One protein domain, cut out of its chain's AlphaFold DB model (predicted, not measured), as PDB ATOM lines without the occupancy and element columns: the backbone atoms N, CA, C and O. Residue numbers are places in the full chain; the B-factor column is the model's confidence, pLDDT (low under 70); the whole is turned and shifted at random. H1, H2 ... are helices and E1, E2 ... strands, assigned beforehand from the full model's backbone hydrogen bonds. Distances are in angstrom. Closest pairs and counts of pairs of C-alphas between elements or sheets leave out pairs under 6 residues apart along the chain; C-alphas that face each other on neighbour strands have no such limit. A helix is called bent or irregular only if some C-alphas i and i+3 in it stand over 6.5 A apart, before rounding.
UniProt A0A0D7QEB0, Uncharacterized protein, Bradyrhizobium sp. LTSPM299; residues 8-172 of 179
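This is residues 8 to 172 of the 179 residues of an uncharacterized protein of Bradyrhizobium sp. LTSPM299 (UniProt A0A0D7QEB0). One very long helix, H3, makes the long axis; H2 and the first arm of bent H1 run side by side with it near its first end, while at its other end H4, H5, the small hairpin E1 E2 and H6 make a head. The 165 printed residues, mostly helix by class, have six named helices and two strands, in the order H1 H2 H3 H4 H5 E1 E2 H6; the two-stranded sheet is antiparallel. The whole is loose, with a radius of gyration of the C-alphas of 21.4 A, and spans 68 by 38 by 27 A.

H1, residues 8 to 27, begins with C-alpha 8 at (59.682, 65.386, 67.138); by its hydrogen bonds assigned as one helix, it is bent, C-alphas 17 and 20 being 6.7 A apart, with arms H1a, residues 8 to 17, and H1b, residues 20 to 27. H2 is residues 36 to 57, 31.2 A; H3, 66 to 107, 60.9 A; H4, 114 to 122; H5, 128 to 140; E1, 144 to 147; E2, 150 to 153. H6, residues 155 to 170, ends with C-alpha 170 at (74.426, 27.110, 46.629) and is only just irregular: C-alphas 156 and 159 are 6.8 A apart.

H1a, H2 and H3 form an up and down bundle, each running against the one before. Residues 71 to 83 of H3, the hub, touch H1a, closest C-alphas Val 9 and Gly 75, 5.1 A. H2 and H3, a helical hairpin, only just touch, with 3 pairs of C-alphas within 8 A, closest Cys 44 and Val 83. H1b touches H2, closest C-alphas Phe 22 and Gly 43, 5.1 A. Residues 94 to 101 of H3 touch H5, about perpendicular at 74 degrees, closest C-alphas Ser 98 and Arg 134. Residues 99 to 106 of H3 touch H6, closest C-alphas Val 103 and Val 161. H4 touches H5, closest C-alphas Gly 122 and Arg 128. In the hairpin E1 E2, N 145 and O 152 are within hydrogen-bond range, 2.8 A. Every O i to N i+4 pair is within range in H1a, H1b, H2, H3, H4 and H5, and 10 of 12 in H6.

The C-alphas farthest apart, of Arg 63 and Gly 110, are 68.6 A apart. The printed part has no cut and no long link. Confidence is under 70 at residues 109, 121 to 127, and 171 to 172.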
ATOM      1  N   ILE A   8      58.267  65.593  67.484       86.38
ATOM      2  CA  ILE A   8      59.682  65.386  67.138       86.38
ATOM      3  C   ILE A   8      59.928  63.968  66.595       86.38
ATOM      4  O   ILE A   8      60.581  63.785  65.562       86.38
ATOM      5  N   VAL A   9      59.371  62.942  67.242       87.75
ATOM      6  CA  VAL A   9      59.496  61.554  66.775       87.75
ATOM      7  C   VAL A   9      58.748  61.355  65.452       87.75
ATOM      8  O   VAL A   9      59.292  60.748  64.529       87.75
ATOM      9  N   MET A  10      57.549  61.927  65.295       89.75
ATOM     10  CA  MET A  10      56.817  61.897  64.020       89.75
ATOM     11  C   MET A  10      57.594  62.583  62.885       89.75
ATOM     12  O   MET A  10      57.691  62.032  61.786       89.75
ATOM     13  N   ALA A  11      58.204  63.740  63.152       89.12
ATOM     14  CA  ALA A  11      59.064  64.445  62.204       89.12
ATOM     15  C   ALA A  11      60.274  63.596  61.781       89.12
ATOM     16  O   ALA A  11      60.675  63.615  60.617       89.12
ATOM     17  N   SER A  12      60.817  62.794  62.699       89.94
ATOM     18  CA  SER A  12      61.926  61.866  62.439       89.94
ATOM     19  C   SER A  12      61.539  60.749  61.473       89.94
ATOM     20  O   SER A  12      62.297  60.435  60.552       89.94
ATOM     21  N   PHE A  13      60.333  60.193  61.613       89.44
ATOM     22  CA  PHE A  13      59.794  59.231  60.649       89.44
ATOM     23  C   PHE A  13      59.537  59.870  59.284       89.44
ATOM     24  O   PHE A  13      59.914  59.291  58.264       89.44
ATOM     25  N   ALA A  14      58.957  61.072  59.253       90.75
ATOM     26  CA  ALA A  14      58.711  61.796  58.008       90.75
ATOM     27  C   ALA A  14      60.022  62.099  57.261       90.75
ATOM     28  O   ALA A  14      60.146  61.810  56.069       90.75
ATOM     29  N   ALA A  15      61.038  62.594  57.972       89.31
ATOM     30  CA  ALA A  15      62.364  62.825  57.410       89.31
ATOM     31  C   ALA A  15      63.028  61.522  56.936       89.31
ATOM     32  O   ALA A  15      63.609  61.487  55.852       89.31
ATOM     33  N   SER A  16      62.880  60.421  57.671       89.44
ATOM     34  CA  SER A  16      63.413  59.116  57.253       89.44
ATOM     35  C   SER A  16      62.747  58.606  55.971       89.44
ATOM     36  O   SER A  16      63.431  58.177  55.042       89.44
ATOM     37  N   ALA A  17      61.420  58.725  55.868       89.38
ATOM     38  CA  ALA A  17      60.665  58.355  54.671       89.38
ATOM     39  C   ALA A  17      60.977  59.257  53.461       89.38
ATOM     40  O   ALA A  17      60.795  58.844  52.315       89.38
ATOM     41  N   SER A  18      61.487  60.470  53.694       89.88
ATOM     42  CA  SER A  18      61.886  61.393  52.626       89.88
ATOM     43  C   SER A  18      63.212  61.023  51.947       89.88
ATOM     44  O   SER A  18      63.432  61.420  50.804       89.88
ATOM     45  N   VAL A  19      64.071  60.216  52.585       86.62
ATOM     46  CA  VAL A  19      65.365  59.773  52.022       86.62
ATOM     47  C   VAL A  19      65.218  59.173  50.613       86.62
ATOM     48  O   VAL A  19      65.866  59.680  49.692       86.62
ATOM     49  N   PRO A  20      64.374  58.146  50.370       85.06
ATOM     50  CA  PRO A  20      64.191  57.602  49.024       85.06
ATOM     51  C   PRO A  20      63.640  58.636  48.035       85.06
ATOM     52  O   PRO A  20      64.029  58.623  46.869       85.06
ATOM     53  N   LEU A  21      62.792  59.567  48.487       87.69
ATOM     54  CA  LEU A  21      62.246  60.628  47.638       87.69
ATOM     55  C   LEU A  21      63.333  61.611  47.202       87.69
ATOM     56  O   LEU A  21      63.416  61.928  46.018       87.69
ATOM     57  N   PHE A  22      64.211  62.037  48.112       88.88
ATOM     58  CA  PHE A  22      65.351  62.885  47.766       88.88
ATOM     59  C   PHE A  22      66.316  62.180  46.829       88.88
ATOM     60  O   PHE A  22      66.776  62.777  45.857       88.88
ATOM     61  N   LEU A  23      66.578  60.893  47.057       85.12
ATOM     62  CA  LEU A  23      67.378  60.116  46.122       85.12
ATOM     63  C   LEU A  23      66.714  60.101  44.743       85.12
ATOM     64  O   LEU A  23      67.391  60.400  43.764       85.12
ATOM     65  N   LEU A  24      65.415  59.820  44.634       84.69
ATOM     66  CA  LEU A  24      64.694  59.821  43.355       84.69
ATOM     67  C   LEU A  24      64.668  61.200  42.679       84.69
ATOM     68  O   LEU A  24      64.894  61.293  41.469       84.69
ATOM     69  N   ALA A  25      64.464  62.272  43.439       86.19
ATOM     70  CA  ALA A  25      64.515  63.635  42.925       86.19
ATOM     71  C   ALA A  25      65.907  63.949  42.357       86.19
ATOM     72  O   ALA A  25      66.025  64.398  41.225       86.19
ATOM     73  N   LEU A  26      66.974  63.585  43.072       85.38
ATOM     74  CA  LEU A  26      68.349  63.781  42.613       85.38
ATOM     75  C   LEU A  26      68.755  62.854  41.445       85.38
ATOM     76  O   LEU A  26      69.823  63.059  40.869       85.38
ATOM     77  N   SER A  27      67.948  61.843  41.065       79.75
ATOM     78  CA  SER A  27      68.183  61.089  39.808       79.75
ATOM     79  C   SER A  27      67.718  61.820  38.566       79.75
ATOM     80  O   SER A  27      68.171  61.471  37.477       79.75
ATOM     81  N   ARG A  28      66.720  62.696  38.682       79.12
ATOM     82  CA  ARG A  28      65.913  63.123  37.537       79.12
ATOM     83  C   ARG A  28      65.792  64.641  37.485       79.12
ATOM     84  O   ARG A  28      65.777  65.318  38.505       79.12
ATOM     85  N   GLY A  29      65.642  65.168  36.274       74.12
ATOM     86  CA  GLY A  29      65.322  66.579  36.061       74.12
ATOM     87  C   GLY A  29      66.484  67.544  36.357       74.12
ATOM     88  O   GLY A  29      67.647  67.171  36.195       74.12
ATOM     89  N   PRO A  30      66.191  68.798  36.750       74.31
ATOM     90  CA  PRO A  30      67.173  69.889  36.798       74.31
ATOM     91  C   PRO A  30      68.210  69.750  37.921       74.31
ATOM     92  O   PRO A  30      69.284  70.337  37.836       74.31
ATOM     93  N   PHE A  31      67.918  68.950  38.951       76.31
ATOM     94  CA  PHE A  31      68.817  68.681  40.080       76.31
ATOM     95  C   PHE A  31      69.569  67.353  39.931       76.31
ATOM     96  O   PHE A  31      70.057  66.803  40.919       76.31
ATOM     97  N   ALA A  32      69.628  66.801  38.717       78.44
ATOM     98  CA  ALA A  32      70.249  65.509  38.475       78.44
ATOM     99  C   ALA A  32      71.737  65.528  38.853       78.44
ATOM    100  O   ALA A  32      72.560  66.211  38.240       78.44
ATOM    101  N   VAL A  33      72.097  64.713  39.844       80.88
ATOM    102  CA  VAL A  33      73.487  64.495  40.247       80.88
ATOM    103  C   VAL A  33      73.960  63.196  39.609       80.88
ATOM    104  O   VAL A  33      73.531  62.113  40.004       80.88
ATOM    105  N   ARG A  34      74.848  63.313  38.610       70.44
ATOM    106  CA  ARG A  34      75.400  62.161  37.870       70.44
ATOM    107  C   ARG A  34      76.190  61.212  38.771       70.44
ATOM    108  O   ARG A  34      76.023  60.004  38.691       70.44
ATOM    109  N   ASP A  35      77.006  61.770  39.665       75.50
ATOM    110  CA  ASP A  35      77.809  60.983  40.597       75.50
ATOM    111  C   ASP A  35      76.929  60.389  41.702       75.50
ATOM    112  O   ASP A  35      76.410  61.081  42.586       75.50
ATOM    113  N   LEU A  36      76.812  59.070  41.668       73.88
ATOM    114  CA  LEU A  36      75.951  58.299  42.543       73.88
ATOM    115  C   LEU A  36      76.363  58.379  44.028       73.88
ATOM    116  O   LEU A  36      75.498  58.414  44.906       73.88
ATOM    117  N   ARG A  37      77.663  58.529  44.332       78.12
ATOM    118  CA  ARG A  37      78.146  58.751  45.710       78.12
ATOM    119  C   ARG A  37      77.805  60.145  46.213       78.12
ATOM    120  O   ARG A  37      77.490  60.320  47.391       78.12
ATOM    121  N   LYS A  38      77.901  61.163  45.352       82.75
ATOM    122  CA  LYS A  38      77.474  62.528  45.710       82.75
ATOM    123  C   LYS A  38      75.967  62.577  45.922       82.75
ATOM    124  O   LYS A  38      75.525  63.151  46.909       82.75
ATOM    125  N   ARG A  39      75.199  61.913  45.060       85.75
ATOM    126  CA  ARG A  39      73.744  61.807  45.169       85.75
ATOM    127  C   ARG A  39      73.297  61.175  46.486       85.75
ATOM    128  O   ARG A  39      72.427  61.734  47.143       85.75
ATOM    129  N   PHE A  40      73.925  60.071  46.900       84.00
ATOM    130  CA  PHE A  40      73.645  59.450  48.197       84.00
ATOM    131  C   PHE A  40      73.915  60.412  49.363       84.00
ATOM    132  O   PHE A  40      73.034  60.655  50.183       84.00
ATOM    133  N   ARG A  41      75.106  61.030  49.390       88.25
ATOM    134  CA  ARG A  41      75.483  61.999  50.433       88.25
ATOM    135  C   ARG A  41      74.525  63.187  50.503       88.25
ATOM    136  O   ARG A  41      74.120  63.567  51.596       88.25
ATOM    137  N   LEU A  42      74.147  63.746  49.354       90.19
ATOM    138  CA  LEU A  42      73.199  64.856  49.275       90.19
ATOM    139  C   LEU A  42      71.802  64.443  49.742       90.19
ATOM    140  O   LEU A  42      71.192  65.184  50.499       90.19
ATOM    141  N   GLY A  43      71.316  63.256  49.364       88.88
ATOM    142  CA  GLY A  43      70.025  62.744  49.831       88.88
ATOM    143  C   GLY A  43      69.967  62.591  51.354       88.88
ATOM    144  O   GLY A  43      69.013  63.046  51.980       88.88
ATOM    145  N   CYS A  44      71.015  62.026  51.964       89.00
ATOM    146  CA  CYS A  44      71.117  61.926  53.423       89.00
ATOM    147  C   CYS A  44      71.205  63.305  54.088       89.00
ATOM    148  O   CYS A  44      70.535  63.546  55.087       89.00
ATOM    149  N   LEU A  45      71.997  64.220  53.524       93.00
ATOM    150  CA  LEU A  45      72.143  65.571  54.059       93.00
ATOM    151  C   LEU A  45      70.823  66.349  53.997       93.00
ATOM    152  O   LEU A  45      70.457  66.985  54.976       93.00
ATOM    153  N   LEU A  46      70.073  66.245  52.897       93.31
ATOM    154  CA  LEU A  46      68.746  66.853  52.769       93.31
ATOM    155  C   LEU A  46      67.756  66.295  53.796       93.31
ATOM    156  O   LEU A  46      67.012  67.068  54.390       93.31
ATOM    157  N   ALA A  47      67.778  64.985  54.056       91.50
ATOM    158  CA  ALA A  47      66.940  64.376  55.089       91.50
ATOM    159  C   ALA A  47      67.296  64.871  56.498       91.50
ATOM    160  O   ALA A  47      66.398  65.185  57.277       91.50
ATOM    161  N   ILE A  48      68.589  65.001  56.809       92.31
ATOM    162  CA  ILE A  48      69.054  65.552  58.089       92.31
ATOM    163  C   ILE A  48      68.645  67.020  58.224       92.31
ATOM    164  O   ILE A  48      68.119  67.411  59.259       92.31
ATOM    165  N   VAL A  49      68.838  67.829  57.180       94.69
ATOM    166  CA  VAL A  49      68.447  69.248  57.182       94.69
ATOM    167  C   VAL A  49      66.935  69.399  57.344       94.69
ATOM    168  O   VAL A  49      66.495  70.223  58.142       94.69
ATOM    169  N   LEU A  50      66.140  68.581  56.647       93.38
ATOM    170  CA  LEU A  50      64.688  68.549  56.809       93.38
ATOM    171  C   LEU A  50      64.308  68.201  58.251       93.38
ATOM    172  O   LEU A  50      63.474  68.881  58.840       93.38
ATOM    173  N   TRP A  51      64.932  67.174  58.827       93.44
ATOM    174  CA  TRP A  51      64.687  66.769  60.207       93.44
ATOM    175  C   TRP A  51      65.005  67.883  61.202       93.44
ATOM    176  O   TRP A  51      64.137  68.252  61.986       93.44
ATOM    177  N   VAL A  52      66.202  68.474  61.126       93.44
ATOM    178  CA  VAL A  52      66.594  69.597  61.989       93.44
ATOM    179  C   VAL A  52      65.617  70.762  61.830       93.44
ATOM    180  O   VAL A  52      65.180  71.328  62.827       93.44
ATOM    181  N   GLY A  53      65.221  71.091  60.597       92.38
ATOM    182  CA  GLY A  53      64.245  72.146  60.326       92.38
ATOM    183  C   GLY A  53      62.882  71.878  60.968       92.38
ATOM    184  O   GLY A  53      62.318  72.777  61.586       92.38
ATOM    185  N   LEU A  54      62.376  70.645  60.876       91.25
ATOM    186  CA  LEU A  54      61.112  70.248  61.503       91.25
ATOM    187  C   LEU A  54      61.191  70.274  63.034       91.25
ATOM    188  O   LEU A  54      60.250  70.732  63.675       91.25
ATOM    189  N   VAL A  55      62.308  69.827  63.615       90.00
ATOM    190  CA  VAL A  55      62.523  69.845  65.070       90.00
ATOM    191  C   VAL A  55      62.602  71.277  65.601       90.00
ATOM    192  O   VAL A  55      61.965  71.590  66.597       90.00
ATOM    193  N   VAL A  56      63.336  72.169  64.931       89.81
ATOM    194  CA  VAL A  56      63.489  73.574  65.360       89.81
ATOM    195  C   VAL A  56      62.199  74.384  65.168       89.81
ATOM    196  O   VAL A  56      61.936  75.320  65.927       89.81
ATOM    197  N   ALA A  57      61.390  74.038  64.160       88.38
ATOM    198  CA  ALA A  57      60.088  74.659  63.922       88.38
ATOM    199  C   ALA A  57      59.038  74.279  64.980       88.38
ATOM    200  O   ALA A  57      58.041  74.993  65.135       88.38
ATOM    201  N   ASP A  58      59.249  73.182  65.709       85.94
ATOM    202  CA  ASP A  58      58.370  72.769  66.794       85.94
ATOM    203  C   ASP A  58      58.513  73.718  67.995       85.94
ATOM    204  O   ASP A  58      59.605  73.995  68.493       85.94
ATOM    205  N   ARG A  59      57.381  74.220  68.496       82.31
ATOM    206  CA  ARG A  59      57.356  75.075  69.690       82.31
ATOM    207  C   ARG A  59      57.755  74.303  70.944       82.31
ATOM    208  O   ARG A  59      58.262  74.920  71.880       82.31
ATOM    209  N   GLU A  60      57.533  72.988  70.979       80.62
ATOM    210  CA  GLU A  60      57.915  72.150  72.119       80.62
ATOM    211  C   GLU A  60      59.433  72.073  72.286       80.62
ATOM    212  O   GLU A  60      59.910  72.068  73.421       80.62
ATOM    213  N   PHE A  61      60.197  72.138  71.191       82.81
ATOM    214  CA  PHE A  61      61.661  72.134  71.226       82.81
ATOM    215  C   PHE A  61      62.233  73.240  72.127       82.81
ATOM    216  O   PHE A  61      63.162  73.018  72.906       82.81
ATOM    217  N   TRP A  62      61.620  74.423  72.097       85.00
ATOM    218  CA  TRP A  62      62.067  75.594  72.852       85.00
ATOM    219  C   TRP A  62      61.756  75.532  74.354       85.00
ATOM    220  O   TRP A  62      62.185  76.414  75.097       85.00
ATOM    221  N   ARG A  63      61.041  74.501  74.830       83.25
ATOM    222  CA  ARG A  63      60.775  74.296  76.266       83.25
ATOM    223  C   ARG A  63      61.988  73.736  77.015       83.25
ATOM    224  O   ARG A  63      62.030  73.873  78.234       83.25
ATOM    225  N   LEU A  64      62.961  73.156  76.297       80.81
ATOM    226  CA  LEU A  64      64.249  72.671  76.819       80.81
ATOM    227  C   LEU A  64      64.133  71.779  78.073       80.81
ATOM    228  O   LEU A  64      65.000  71.801  78.946       80.81
ATOM    229  N   ASP A  65      63.061  70.992  78.173       87.69
ATOM    230  CA  ASP A  65      62.868  70.055  79.277       87.69
ATOM    231  C   ASP A  65      63.514  68.684  78.987       87.69
ATOM    232  O   ASP A  65      63.930  68.365  77.868       87.69
ATOM    233  N   ALA A  66      63.621  67.845  80.023       86.81
ATOM    234  CA  ALA A  66      64.236  66.522  79.904       86.81
ATOM    235  C   ALA A  66      63.481  65.591  78.935       86.81
ATOM    236  O   ALA A  66      64.083  64.692  78.346       86.81
ATOM    237  N   LYS A  67      62.172  65.809  78.751       87.31
ATOM    238  CA  LYS A  67      61.344  65.026  77.832       87.31
ATOM    239  C   LYS A  67      61.702  65.360  76.384       87.31
ATOM    240  O   LYS A  67      61.990  64.450  75.614       87.31
ATOM    241  N   VAL A  68      61.769  66.646  76.049       87.44
ATOM    242  CA  VAL A  68      62.177  67.153  74.734       87.44
ATOM    243  C   VAL A  68      63.589  66.684  74.395       87.44
ATOM    244  O   VAL A  68      63.826  66.224  73.282       87.44
ATOM    245  N   ALA A  69      64.521  66.720  75.353       87.75
ATOM    246  CA  ALA A  69      65.866  66.185  75.141       87.75
ATOM    247  C   ALA A  69      65.841  64.683  74.789       87.75
ATOM    248  O   ALA A  69      66.519  64.255  73.852       87.75
ATOM    249  N   GLY A  70      65.023  63.893  75.493       89.69
ATOM    250  CA  GLY A  70      64.803  62.480  75.179       89.69
ATOM    251  C   GLY A  70      64.189  62.262  73.792       89.69
ATOM    252  O   GLY A  70      64.663  61.410  73.041       89.69
ATOM    253  N   ASP A  71      63.192  63.065  73.423       89.25
ATOM    254  CA  ASP A  71      62.520  63.010  72.122       89.25
ATOM    255  C   ASP A  71      63.472  63.359  70.961       89.25
ATOM    256  O   ASP A  71      63.480  62.674  69.937       89.25
ATOM    257  N   VAL A  72      64.329  64.374  71.126       89.50
ATOM    258  CA  VAL A  72      65.355  64.750  70.134       89.50
ATOM    259  C   VAL A  72      66.397  63.646  69.973       89.50
ATOM    260  O   VAL A  72      66.760  63.312  68.845       89.50
ATOM    261  N   LEU A  73      66.863  63.047  71.074       92.06
ATOM    262  CA  LEU A  73      67.807  61.927  71.023       92.06
ATOM    263  C   LEU A  73      67.196  60.708  70.326       92.06
ATOM    264  O   LEU A  73      67.832  60.117  69.452       92.06
ATOM    265  N   ALA A  74      65.954  60.357  70.665       91.31
ATOM    266  CA  ALA A  74      65.225  59.277  70.008       91.31
ATOM    267  C   ALA A  74      65.049  59.556  68.507       91.31
ATOM    268  O   ALA A  74      65.335  58.692  67.678       91.31
ATOM    269  N   GLY A  75      64.656  60.779  68.144       90.62
ATOM    270  CA  GLY A  75      64.536  61.210  66.754       90.62
ATOM    271  C   GLY A  75      65.853  61.142  65.978       90.62
ATOM    272  O   GLY A  75      65.897  60.630  64.856       90.62
ATOM    273  N   GLY A  76      66.947  61.568  66.613       90.62
ATOM    274  CA  GLY A  76      68.303  61.471  66.078       90.62
ATOM    275  C   GLY A  76      68.724  60.023  65.811       90.62
ATOM    276  O   GLY A  76      69.289  59.715  64.761       90.62
ATOM    277  N   LEU A  77      68.401  59.102  66.721       93.31
ATOM    278  CA  LEU A  77      68.659  57.673  66.528       93.31
ATOM    279  C   LEU A  77      67.839  57.086  65.373       93.31
ATOM    280  O   LEU A  77      68.374  56.294  64.593       93.31
ATOM    281  N   ILE A  78      66.576  57.498  65.218       92.94
ATOM    282  CA  ILE A  78      65.706  57.054  64.118       92.94
ATOM    283  C   ILE A  78      66.296  57.471  62.767       92.94
ATOM    284  O   ILE A  78      66.468  56.624  61.888       92.94
ATOM    285  N   ILE A  79      66.667  58.745  62.601       91.62
ATOM    286  CA  ILE A  79      67.227  59.212  61.326       91.62
ATOM    287  C   ILE A  79      68.599  58.593  61.039       91.62
ATOM    288  O   ILE A  79      68.863  58.190  59.905       91.62
ATOM    289  N   CYS A  80      69.449  58.425  62.058       91.12
ATOM    290  CA  CYS A  80      70.716  57.705  61.921       91.12
ATOM    291  C   CYS A  80      70.491  56.261  61.462       91.12
ATOM    292  O   CYS A  80      71.166  55.800  60.541       91.12
ATOM    293  N   SER A  81      69.519  55.559  62.049       92.56
ATOM    294  CA  SER A  81      69.153  54.201  61.643       92.56
ATOM    295  C   SER A  81      68.686  54.149  60.187       92.56
ATOM    296  O   SER A  81      69.142  53.296  59.423       92.56
ATOM    297  N   ALA A  82      67.854  55.100  59.754       90.12
ATOM    298  CA  ALA A  82      67.400  55.187  58.367       90.12
ATOM    299  C   ALA A  82      68.564  55.430  57.386       90.12
ATOM    300  O   ALA A  82      68.670  54.760  56.353       90.12
ATOM    301  N   VAL A  83      69.481  56.343  57.726       88.75
ATOM    302  CA  VAL A  83      70.685  56.627  56.930       88.75
ATOM    303  C   VAL A  83      71.580  55.391  56.836       88.75
ATOM    304  O   VAL A  83      71.988  55.020  55.735       88.75
ATOM    305  N   LEU A  84      71.843  54.719  57.960       90.88
ATOM    306  CA  LEU A  84      72.636  53.489  58.000       90.88
ATOM    307  C   LEU A  84      71.980  52.366  57.199       90.88
ATOM    308  O   LEU A  84      72.659  51.689  56.437       90.88
ATOM    309  N   THR A  85      70.665  52.198  57.305       89.00
ATOM    310  CA  THR A  85      69.923  51.188  56.538       89.00
ATOM    311  C   THR A  85      70.060  51.442  55.040       89.00
ATOM    312  O   THR A  85      70.386  50.535  54.274       89.00
ATOM    313  N   THR A  86      69.906  52.696  54.614       85.50
ATOM    314  CA  THR A  86      70.079  53.074  53.205       85.50
ATOM    315  C   THR A  86      71.529  52.869  52.751       85.50
ATOM    316  O   THR A  86      71.769  52.405  51.636       85.50
ATOM    317  N   LEU A  87      72.506  53.154  53.619       86.38
ATOM    318  CA  LEU A  87      73.922  52.891  53.365       86.38
ATOM    319  C   LEU A  87      74.207  51.390  53.226       86.38
ATOM    320  O   LEU A  87      74.957  51.000  52.337       86.38
ATOM    321  N   ILE A  88      73.610  50.543  54.064       87.69
ATOM    322  CA  ILE A  88      73.761  49.085  53.989       87.69
ATOM    323  C   ILE A  88      73.224  48.574  52.653       87.69
ATOM    324  O   ILE A  88      73.936  47.857  51.955       87.69
ATOM    325  N   VAL A  89      72.019  48.990  52.252       85.44
ATOM    326  CA  VAL A  89      71.449  48.631  50.940       85.44
ATOM    327  C   VAL A  89      72.383  49.075  49.814       85.44
ATOM    328  O   VAL A  89      72.694  48.298  48.915       85.44
ATOM    329  N   TRP A  90      72.896  50.301  49.893       82.31
ATOM    330  CA  TRP A  90      73.858  50.832  48.934       82.31
ATOM    331  C   TRP A  90      75.146  49.992  48.850       82.31
ATOM    332  O   TRP A  90      75.613  49.661  47.757       82.31
ATOM    333  N   LEU A  91      75.713  49.612  49.997       84.25
ATOM    334  CA  LEU A  91      76.904  48.766  50.081       84.25
ATOM    335  C   LEU A  91      76.643  47.352  49.553       84.25
ATOM    336  O   LEU A  91      77.500  46.811  48.860       84.25
ATOM    337  N   LEU A  92      75.465  46.782  49.814       86.00
ATOM    338  CA  LEU A  92      75.057  45.477  49.290       86.00
ATOM    339  C   LEU A  92      74.949  45.496  47.763       86.00
ATOM    340  O   LEU A  92      75.511  44.625  47.102       86.00
ATOM    341  N   VAL A  93      74.312  46.521  47.189       83.19
ATOM    342  CA  VAL A  93      74.257  46.699  45.727       83.19
ATOM    343  C   VAL A  93      75.670  46.842  45.156       83.19
ATOM    344  O   VAL A  93      76.007  46.230  44.145       83.19
ATOM    345  N   ALA A  94      76.538  47.600  45.826       81.62
ATOM    346  CA  ALA A  94      77.925  47.772  45.409       81.62
ATOM    347  C   ALA A  94      78.776  46.503  45.476       81.62
ATOM    348  O   ALA A  94      79.592  46.260  44.579       81.62
ATOM    349  N   ALA A  95      78.577  45.692  46.510       82.00
ATOM    350  CA  ALA A  95      79.180  44.376  46.610       82.00
ATOM    351  C   ALA A  95      78.673  43.475  45.477       82.00
ATOM    352  O   ALA A  95      79.486  42.885  44.774       82.00
ATOM    353  N   GLY A  96      77.361  43.457  45.214       82.69
ATOM    354  CA  GLY A  96      76.753  42.696  44.118       82.69
ATOM    355  C   GLY A  96      77.320  43.052  42.738       82.69
ATOM    356  O   GLY A  96      77.663  42.160  41.962       82.69
ATOM    357  N   VAL A  97      77.510  44.344  42.452       82.00
ATOM    358  CA  VAL A  97      78.157  44.810  41.209       82.00
ATOM    359  C   VAL A  97      79.597  44.303  41.109       82.00
ATOM    360  O   VAL A  97      79.983  43.739  40.088       82.00
ATOM    361  N   SER A  98      80.388  44.451  42.175       82.88
ATOM    362  CA  SER A  98      81.793  44.005  42.204       82.88
ATOM    363  C   SER A  98      81.907  42.491  41.995       82.88
ATOM    364  O   SER A  98      82.745  42.014  41.230       82.88
ATOM    365  N   THR A  99      81.013  41.741  42.631       81.50
ATOM    366  CA  THR A  99      80.873  40.296  42.482       81.50
ATOM    367  C   THR A  99      80.526  39.901  41.046       81.50
ATOM    368  O   THR A  99      81.180  39.030  40.474       81.50
ATOM    369  N   THR A 100      79.552  40.574  40.430       82.31
ATOM    370  CA  THR A 100      79.147  40.323  39.037       82.31
ATOM    371  C   THR A 100      80.309  40.562  38.071       82.31
ATOM    372  O   THR A 100      80.561  39.735  37.192       82.31
ATOM    373  N   LEU A 101      81.082  41.636  38.277       81.31
ATOM    374  CA  LEU A 101      82.284  41.917  37.488       81.31
ATOM    375  C   LEU A 101      83.301  40.773  37.584       81.31
ATOM    376  O   LEU A 101      83.752  40.265  36.561       81.31
ATOM    377  N   LEU A 102      83.613  40.305  38.793       82.00
ATOM    378  CA  LEU A 102      84.547  39.193  39.006       82.00
ATOM    379  C   LEU A 102      84.063  37.871  38.391       82.00
ATOM    380  O   LEU A 102      84.838  37.137  37.771       82.00
ATOM    381  N   VAL A 103      82.775  37.559  38.539       82.31
ATOM    382  CA  VAL A 103      82.168  36.358  37.953       82.31
ATOM    383  C   VAL A 103      82.233  36.414  36.427       82.31
ATOM    384  O   VAL A 103      82.625  35.420  35.817       82.31
ATOM    385  N   SER A 104      81.949  37.566  35.816       82.50
ATOM    386  CA  SER A 104      82.043  37.730  34.359       82.50
ATOM    387  C   SER A 104      83.485  37.612  33.842       82.50
ATOM    388  O   SER A 104      83.728  36.875  32.888       82.50
ATOM    389  N   LEU A 105      84.467  38.211  34.531       80.50
ATOM    390  CA  LEU A 105      85.894  38.074  34.195       80.50
ATOM    391  C   LEU A 105      86.406  36.639  34.350       80.50
ATOM    392  O   LEU A 105      87.325  36.225  33.658       80.50
ATOM    393  N   SER A 106      85.837  35.858  35.268       81.75
ATOM    394  CA  SER A 106      86.198  34.442  35.404       81.75
ATOM    395  C   SER A 106      85.444  33.521  34.444       81.75
ATOM    396  O   SER A 106      85.833  32.365  34.302       81.75
ATOM    397  N   ALA A 107      84.345  33.975  33.835       79.00
ATOM    398  CA  ALA A 107      83.657  33.247  32.770       79.00
ATOM    399  C   ALA A 107      84.374  33.416  31.418       79.00
ATOM    400  O   ALA A 107      84.396  32.480  30.628       79.00
ATOM    401  N   ASN A 108      85.019  34.568  31.204       76.12
ATOM    402  CA  ASN A 108      85.836  34.862  30.029       76.12
ATOM    403  C   ASN A 108      87.326  34.903  30.416       76.12
ATOM    404  O   ASN A 108      87.831  35.963  30.769       76.12
ATOM    405  N   PRO A 109      88.060  33.774  30.368       65.19
ATOM    406  CA  PRO A 109      89.457  33.715  30.814       65.19
ATOM    407  C   PRO A 109      90.444  34.521  29.946       65.19
ATOM    408  O   PRO A 109      91.614  34.638  30.320       65.19
ATOM    409  N   GLY A 110      89.998  35.048  28.802       73.50
ATOM    410  CA  GLY A 110      90.777  35.914  27.918       73.50
ATOM    411  C   GLY A 110      90.719  37.402  28.300       73.50
ATOM    412  O   GLY A 110      89.929  37.794  29.156       73.50
ATOM    413  N   PRO A 111      91.563  38.243  27.680       76.00
ATOM    414  CA  PRO A 111      91.512  39.693  27.849       76.00
ATOM    415  C   PRO A 111      90.169  40.256  27.359       76.00
ATOM    416  O   PRO A 111      89.748  39.972  26.239       76.00
ATOM    417  N   VAL A 112      89.501  41.053  28.198       80.69
ATOM    418  CA  VAL A 112      88.209  41.685  27.888       80.69
ATOM    419  C   VAL A 112      88.395  43.191  27.727       80.69
ATOM    420  O   VAL A 112      88.916  43.840  28.632       80.69
ATOM    421  N   GLU A 113      87.968  43.762  26.601       82.88
ATOM    422  CA  GLU A 113      88.006  45.214  26.390       82.88
ATOM    423  C   GLU A 113      87.046  45.939  27.339       82.88
ATOM    424  O   GLU A 113      85.866  45.601  27.429       82.88
ATOM    425  N   ILE A 114      87.548  46.963  28.035       79.25
ATOM    426  CA  ILE A 114      86.819  47.620  29.129       79.25
ATOM    427  C   ILE A 114      85.535  48.297  28.655       79.25
ATOM    428  O   ILE A 114      84.501  48.138  29.294       79.25
ATOM    429  N   GLU A 115      85.587  49.086  27.583       80.62
ATOM    430  CA  GLU A 115      84.448  49.932  27.206       80.62
ATOM    431  C   GLU A 115      83.271  49.159  26.598       80.62
ATOM    432  O   GLU A 115      82.142  49.433  27.014       80.62
ATOM    433  N   PRO A 116      83.476  48.173  25.700       79.75
ATOM    434  CA  PRO A 116      82.397  47.296  25.248       79.75
ATOM    435  C   PRO A 116      81.789  46.508  26.414       79.75
ATOM    436  O   PRO A 116      80.577  46.501  26.603       79.75
ATOM    437  N   TRP A 117      82.636  45.952  27.280       78.94
ATOM    438  CA  TRP A 117      82.198  45.186  28.443       78.94
ATOM    439  C   TRP A 117      81.420  46.040  29.452       78.94
ATOM    440  O   TRP A 117      80.347  45.655  29.901       78.94
ATOM    441  N   LEU A 118      81.887  47.252  29.770       75.25
ATOM    442  CA  LEU A 118      81.148  48.197  30.614       75.25
ATOM    443  C   LEU A 118      79.863  48.709  29.949       75.25
ATOM    444  O   LEU A 118      78.947  49.140  30.657       75.25
ATOM    445  N   ALA A 119      79.780  48.718  28.615       74.06
ATOM    446  CA  ALA A 119      78.556  49.064  27.906       74.06
ATOM    447  C   ALA A 119      77.480  47.992  28.098       74.06
ATOM    448  O   ALA A 119      76.351  48.363  28.430       74.06
ATOM    449  N   ASP A 120      77.846  46.710  28.031       75.56
ATOM    450  CA  ASP A 120      76.925  45.585  28.239       75.56
ATOM    451  C   ASP A 120      76.263  45.611  29.627       75.56
ATOM    452  O   ASP A 120      75.080  45.305  29.768       75.56
ATOM    453  N   TYR A 121      76.991  46.053  30.659       68.06
ATOM    454  CA  TYR A 121      76.463  46.161  32.028       68.06
ATOM    455  C   TYR A 121      75.893  47.546  32.384       68.06
ATOM    456  O   TYR A 121      75.208  47.705  33.396       68.06
ATOM    457  N   GLY A 122      76.203  48.577  31.593       57.88
ATOM    458  CA  GLY A 122      75.993  49.983  31.952       57.88
ATOM    459  C   GLY A 122      74.748  50.649  31.360       57.88
ATOM    460  O   GLY A 122      74.420  51.770  31.770       57.88
ATOM    461  N   HIS A 123      74.055  50.017  30.408       55.06
ATOM    462  CA  HIS A 123      72.892  50.613  29.746       55.06
ATOM    463  C   HIS A 123      71.635  50.565  30.635       55.06
ATOM    464  O   HIS A 123      71.001  49.529  30.789       55.06
ATOM    465  N   GLY A 124      71.248  51.712  31.214       53.66
ATOM    466  CA  GLY A 124      69.882  51.920  31.726       53.66
ATOM    467  C   GLY A 124      69.737  52.791  32.976       53.66
ATOM    468  O   GLY A 124      68.730  53.476  33.115       53.66
ATOM    469  N   PHE A 125      70.731  52.825  33.874       52.16
ATOM    470  CA  PHE A 125      70.496  53.343  35.239       52.16
ATOM    471  C   PHE A 125      71.550  54.315  35.796       52.16
ATOM    472  O   PHE A 125      71.524  54.631  36.983       52.16
ATOM    473  N   GLY A 126      72.498  54.797  34.982       59.62
ATOM    474  CA  GLY A 126      73.601  55.637  35.488       59.62
ATOM    475  C   GLY A 126      74.580  54.874  36.394       59.62
ATOM    476  O   GLY A 126      75.346  55.472  37.140       59.62
ATOM    477  N   ILE A 127      74.562  53.539  36.327       66.62
ATOM    478  CA  ILE A 127      75.418  52.641  37.118       66.62
ATOM    479  C   ILE A 127      76.788  52.469  36.437       66.62
ATOM    480  O   ILE A 127      77.714  51.956  37.049       66.62
ATOM    481  N   ARG A 128      76.985  52.959  35.202       71.88
ATOM    482  CA  ARG A 128      78.285  52.898  34.507       71.88
ATOM    483  C   ARG A 128      79.425  53.489  35.349       71.88
ATOM    484  O   ARG A 128      80.486  52.878  35.436       71.88
ATOM    485  N   ASP A 129      79.185  54.607  36.036       72.94
ATOM    486  CA  ASP A 129      80.171  55.217  36.941       72.94
ATOM    487  C   ASP A 129      80.491  54.311  38.136       72.94
ATOM    488  O   ASP A 129      81.633  54.229  38.580       72.94
ATOM    489  N   MET A 130      79.492  53.578  38.633       74.38
ATOM    490  CA  MET A 130      79.652  52.602  39.705       74.38
ATOM    491  C   MET A 130      80.416  51.363  39.231       74.38
ATOM    492  O   MET A 130      81.320  50.920  39.928       74.38
ATOM    493  N   PHE A 131      80.127  50.840  38.038       77.81
ATOM    494  CA  PHE A 131      80.909  49.758  37.438       77.81
ATOM    495  C   PHE A 131      82.369  50.174  37.212       77.81
ATOM    496  O   PHE A 131      83.274  49.421  37.562       77.81
ATOM    497  N   ARG A 132      82.612  51.391  36.709       79.12
ATOM    498  CA  ARG A 132      83.964  51.929  36.500       79.12
ATOM    499  C   ARG A 132      84.713  52.137  37.821       79.12
ATOM    500  O   ARG A 132      85.878  51.766  37.929       79.12
ATOM    501  N   ASP A 133      84.048  52.667  38.845       81.00
ATOM    502  CA  ASP A 133      84.634  52.809  40.181       81.00
ATOM    503  C   ASP A 133      84.984  51.454  40.808       81.00
ATOM    504  O   ASP A 133      86.067  51.277  41.366       81.00
ATOM    505  N   ARG A 134      84.096  50.461  40.676       84.19
ATOM    506  CA  ARG A 134      84.360  49.109  41.180       84.19
ATOM    507  C   ARG A 134      85.448  48.404  40.388       84.19
ATOM    508  O   ARG A 134      86.285  47.755  41.007       84.19
ATOM    509  N   LEU A 135      85.529  48.605  39.077       83.31
ATOM    510  CA  LEU A 135      86.655  48.131  38.278       83.31
ATOM    511  C   LEU A 135      87.982  48.718  38.781       83.31
ATOM    512  O   LEU A 135      88.924  47.967  39.015       83.31
ATOM    513  N   ASN A 136      88.040  50.026  39.046       84.31
ATOM    514  CA  ASN A 136      89.232  50.666  39.611       84.31
ATOM    515  C   ASN A 136      89.626  50.076  40.974       84.31
ATOM    516  O   ASN A 136      90.812  49.887  41.240       84.31
ATOM    517  N   LEU A 137      88.656  49.725  41.825       83.12
ATOM    518  CA  LEU A 137      88.925  49.027  43.089       83.12
ATOM    519  C   LEU A 137      89.430  47.593  42.879       83.12
ATOM    520  O   LEU A 137      90.297  47.140  43.626       83.12
ATOM    521  N   LEU A 138      88.935  46.870  41.872       82.69
ATOM    522  CA  LEU A 138      89.435  45.532  41.531       82.69
ATOM    523  C   LEU A 138      90.870  45.583  40.991       82.69
ATOM    524  O   LEU A 138      91.682  44.721  41.329       82.69
ATOM    525  N   LEU A 139      91.199  46.615  40.211       84.44
ATOM    526  CA  LEU A 139      92.561  46.881  39.748       84.44
ATOM    527  C   LEU A 139      93.479  47.267  40.919       84.44
ATOM    528  O   LEU A 139      94.551  46.690  41.088       84.44
ATOM    529  N   GLY A 140      93.031  48.182  41.786       80.56
ATOM    530  CA  GLY A 140      93.779  48.617  42.969       80.56
ATOM    531  C   GLY A 140      94.011  47.505  43.997       80.56
ATOM    532  O   GLY A 140      95.073  47.441  44.610       80.56
ATOM    533  N   SER A 141      93.056  46.584  44.147       81.56
ATOM    534  CA  SER A 141      93.175  45.413  45.031       81.56
ATOM    535  C   SER A 141      93.935  44.234  44.408       81.56
ATOM    536  O   SER A 141      94.091  43.204  45.059       81.56
ATOM    537  N   ARG A 142      94.427  44.366  43.163       81.81
ATOM    538  CA  ARG A 142      95.085  43.300  42.380       81.81
ATOM    539  C   ARG A 142      94.210  42.061  42.155       81.81
ATOM    540  O   ARG A 142      94.726  40.978  41.884       81.81
ATOM    541  N   ALA A 143      92.890  42.212  42.240       77.06
ATOM    542  CA  ALA A 143      91.948  41.166  41.865       77.06
ATOM    543  C   ALA A 143      91.818  41.052  40.333       77.06
ATOM    544  O   ALA A 143      91.654  39.958  39.790       77.06
ATOM    545  N   ALA A 144      91.960  42.180  39.634       80.12
ATOM    546  CA  ALA A 144      92.026  42.270  38.180       80.12
ATOM    547  C   ALA A 144      93.343  42.931  37.737       80.12
ATOM    548  O   ALA A 144      93.907  43.759  38.450       80.12
ATOM    549  N   GLY A 145      93.848  42.533  36.572       81.19
ATOM    550  CA  GLY A 145      95.026  43.102  35.929       81.19
ATOM    551  C   GLY A 145      94.622  43.865  34.676       81.19
ATOM    552  O   GLY A 145      93.783  43.386  33.914       81.19
ATOM    553  N   LEU A 146      95.231  45.032  34.481       83.75
ATOM    554  CA  LEU A 146      95.078  45.850  33.284       83.75
ATOM    555  C   LEU A 146      96.231  45.553  32.323       83.75
ATOM    556  O   LEU A 146      97.393  45.621  32.726       83.75
ATOM    557  N   ASP A 147      95.906  45.240  31.074       80.50
ATOM    558  CA  ASP A 147      96.857  45.113  29.973       80.50
ATOM    559  C   ASP A 147      96.380  45.994  28.812       80.50
ATOM    560  O   ASP A 147      95.413  45.670  28.120       80.50
ATOM    561  N   GLN A 148      97.011  47.164  28.671       79.19
ATOM    562  CA  GLN A 148      96.604  48.248  27.768       79.19
ATOM    563  C   GLN A 148      95.138  48.685  27.978       79.19
ATOM    564  O   GLN A 148      94.851  49.444  28.904       79.19
ATOM    565  N   SER A 149      94.218  48.212  27.133       78.06
ATOM    566  CA  SER A 149      92.772  48.480  27.164       78.06
ATOM    567  C   SER A 149      91.938  47.274  27.611       78.06
ATOM    568  O   SER A 149      90.705  47.336  27.624       78.06
ATOM    569  N   THR A 150      92.601  46.176  27.973       80.06
ATOM    570  CA  THR A 150      91.959  44.910  28.317       80.06
ATOM    571  C   THR A 150      92.140  44.570  29.788       80.06
ATOM    572  O   THR A 150      93.159  44.879  30.410       80.06
ATOM    573  N   VAL A 151      91.128  43.935  30.369       83.75
ATOM    574  CA  VAL A 151      91.129  43.492  31.761       83.75
ATOM    575  C   VAL A 151      91.102  41.978  31.801       83.75
ATOM    576  O   VAL A 151      90.360  41.329  31.066       83.75
ATOM    577  N   ARG A 152      91.914  41.415  32.696       84.00
ATOM    578  CA  ARG A 152      91.957  39.979  32.971       84.00
ATOM    579  C   ARG A 152      91.959  39.710  34.464       84.00
ATOM    580  O   ARG A 152      92.471  40.503  35.253       84.00
ATOM    581  N   LEU A 153      91.441  38.556  34.862       81.06
ATOM    582  CA  LEU A 153      91.506  38.127  36.255       81.06
ATOM    583  C   LEU A 153      92.942  37.723  36.629       81.06
ATOM    584  O   LEU A 153      93.578  36.930  35.928       81.06
ATOM    585  N   VAL A 154      93.447  38.232  37.754       83.56
ATOM    586  CA  VAL A 154      94.777  37.858  38.259       83.56
ATOM    587  C   VAL A 154      94.732  36.410  38.774       83.56
ATOM    588  O   VAL A 154      93.738  36.023  39.393       83.56
ATOM    589  N   PRO A 155      95.783  35.585  38.578       78.12
ATOM    590  CA  PRO A 155      95.778  34.185  39.011       78.12
ATOM    591  C   PRO A 155      95.408  33.984  40.490       78.12
ATOM    592  O   PRO A 155      94.629  33.087  40.801       78.12
ATOM    593  N   GLY A 156      95.884  34.860  41.384       77.88
ATOM    594  CA  GLY A 156      95.579  34.812  42.821       77.88
ATOM    595  C   GLY A 156      94.116  35.105  43.182       77.88
ATOM    596  O   GLY A 156      93.655  34.702  44.244       77.88
ATOM    597  N   ALA A 157      93.355  35.742  42.289       78.25
ATOM    598  CA  ALA A 157      91.938  36.035  42.496       78.25
ATOM    599  C   ALA A 157      91.009  34.904  42.022       78.25
ATOM    600  O   ALA A 157      89.815  34.928  42.308       78.25
ATOM    601  N   ARG A 158      91.531  33.876  41.338       78.44
ATOM    602  CA  ARG A 158      90.724  32.765  40.800       78.44
ATOM    603  C   ARG A 158      90.037  31.942  41.888       78.44
ATOM    604  O   ARG A 158      88.878  31.578  41.727       78.44
ATOM    605  N   LEU A 159      90.735  31.671  42.990       79.31
ATOM    606  CA  LEU A 159      90.228  30.830  44.076       79.31
ATOM    607  C   LEU A 159      89.109  31.520  44.888       79.31
ATOM    608  O   LEU A 159      88.047  30.914  45.036       79.31
ATOM    609  N   PRO A 160      89.248  32.799  45.300       79.31
ATOM    610  CA  PRO A 160      88.135  33.566  45.866       79.31
ATOM    611  C   PRO A 160      86.913  33.638  44.943       79.31
ATOM    612  O   PRO A 160      85.784  33.485  45.399       79.31
ATOM    613  N   VAL A 161      87.122  33.827  43.635       80.88
ATOM    614  CA  VAL A 161      86.018  33.912  42.667       80.88
ATOM    615  C   VAL A 161      85.338  32.558  42.451       80.88
ATOM    616  O   VAL A 161      84.119  32.512  42.312       80.88
ATOM    617  N   ALA A 162      86.083  31.451  42.473       79.81
ATOM    618  CA  ALA A 162      85.515  30.106  42.406       79.81
ATOM    619  C   ALA A 162      84.656  29.779  43.639       79.81
ATOM    620  O   ALA A 162      83.541  29.283  43.489       79.81
ATOM    621  N   LEU A 163      85.132  30.120  44.844       81.31
ATOM    622  CA  LEU A 163      84.353  29.994  46.083       81.31
ATOM    623  C   LEU A 163      83.074  30.824  46.025       81.31
ATOM    624  O   LEU A 163      82.006  30.367  46.424       81.31
ATOM    625  N   LEU A 164      83.174  32.035  45.489       80.44
ATOM    626  CA  LEU A 164      82.038  32.924  45.353       80.44
ATOM    627  C   LEU A 164      81.026  32.411  44.313       80.44
ATOM    628  O   LEU A 164      79.830  32.438  44.583       80.44
ATOM    629  N   LYS A 165      81.480  31.865  43.175       78.38
ATOM    630  CA  LYS A 165      80.613  31.162  42.209       78.38
ATOM    631  C   LYS A 165      79.895  29.979  42.858       78.38
ATOM    632  O   LYS A 165      78.701  29.802  42.642       78.38
ATOM    633  N   PHE A 166      80.607  29.196  43.667       79.88
ATOM    634  CA  PHE A 166      80.030  28.072  44.401       79.88
ATOM    635  C   PHE A 166      78.983  28.534  45.422       79.88
ATOM    636  O   PHE A 166      77.892  27.977  45.471       79.88
ATOM    637  N   ALA A 167      79.274  29.588  46.187       78.50
ATOM    638  CA  ALA A 167      78.320  30.179  47.118       78.50
ATOM    639  C   ALA A 167      77.080  30.715  46.386       78.50
ATOM    640  O   ALA A 167      75.966  30.431  46.806       78.50
ATOM    641  N   MET A 168      77.249  31.425  45.265       76.50
ATOM    642  CA  MET A 168      76.124  31.896  44.446       76.50
ATOM    643  C   MET A 168      75.264  30.742  43.925       76.50
ATOM    644  O   MET A 168      74.049  30.859  43.950       76.50
ATOM    645  N   PHE A 169      75.874  29.630  43.505       76.69
ATOM    646  CA  PHE A 169      75.154  28.425  43.085       76.69
ATOM    647  C   PHE A 169      74.422  27.736  44.249       76.69
ATOM    648  O   PHE A 169      73.311  27.244  44.084       76.69
ATOM    649  N   TYR A 170      75.028  27.705  45.437       71.62
ATOM    650  CA  TYR A 170      74.426  27.110  46.629       71.62
ATOM    651  C   TYR A 170      73.248  27.938  47.166       71.62
ATOM    652  O   TYR A 170      72.241  27.383  47.597       71.62
ATOM    653  N   PHE A 171      73.363  29.266  47.107       68.88
ATOM    654  CA  PHE A 171      72.321  30.219  47.496       68.88
ATOM    655  C   PHE A 171      71.411  30.623  46.331       68.88
ATOM    656  O   PHE A 171      70.700  31.623  46.433       68.88
ATOM    657  N   ASP A 172      71.429  29.878  45.224       55.84
ATOM    658  CA  ASP A 172      70.630  30.192  44.048       55.84
ATOM    659  C   ASP A 172      69.136  29.971  44.352       55.84
ATOM    660  O   ASP A 172      68.573  28.893  44.152       55.84
TER     661      ASP A 172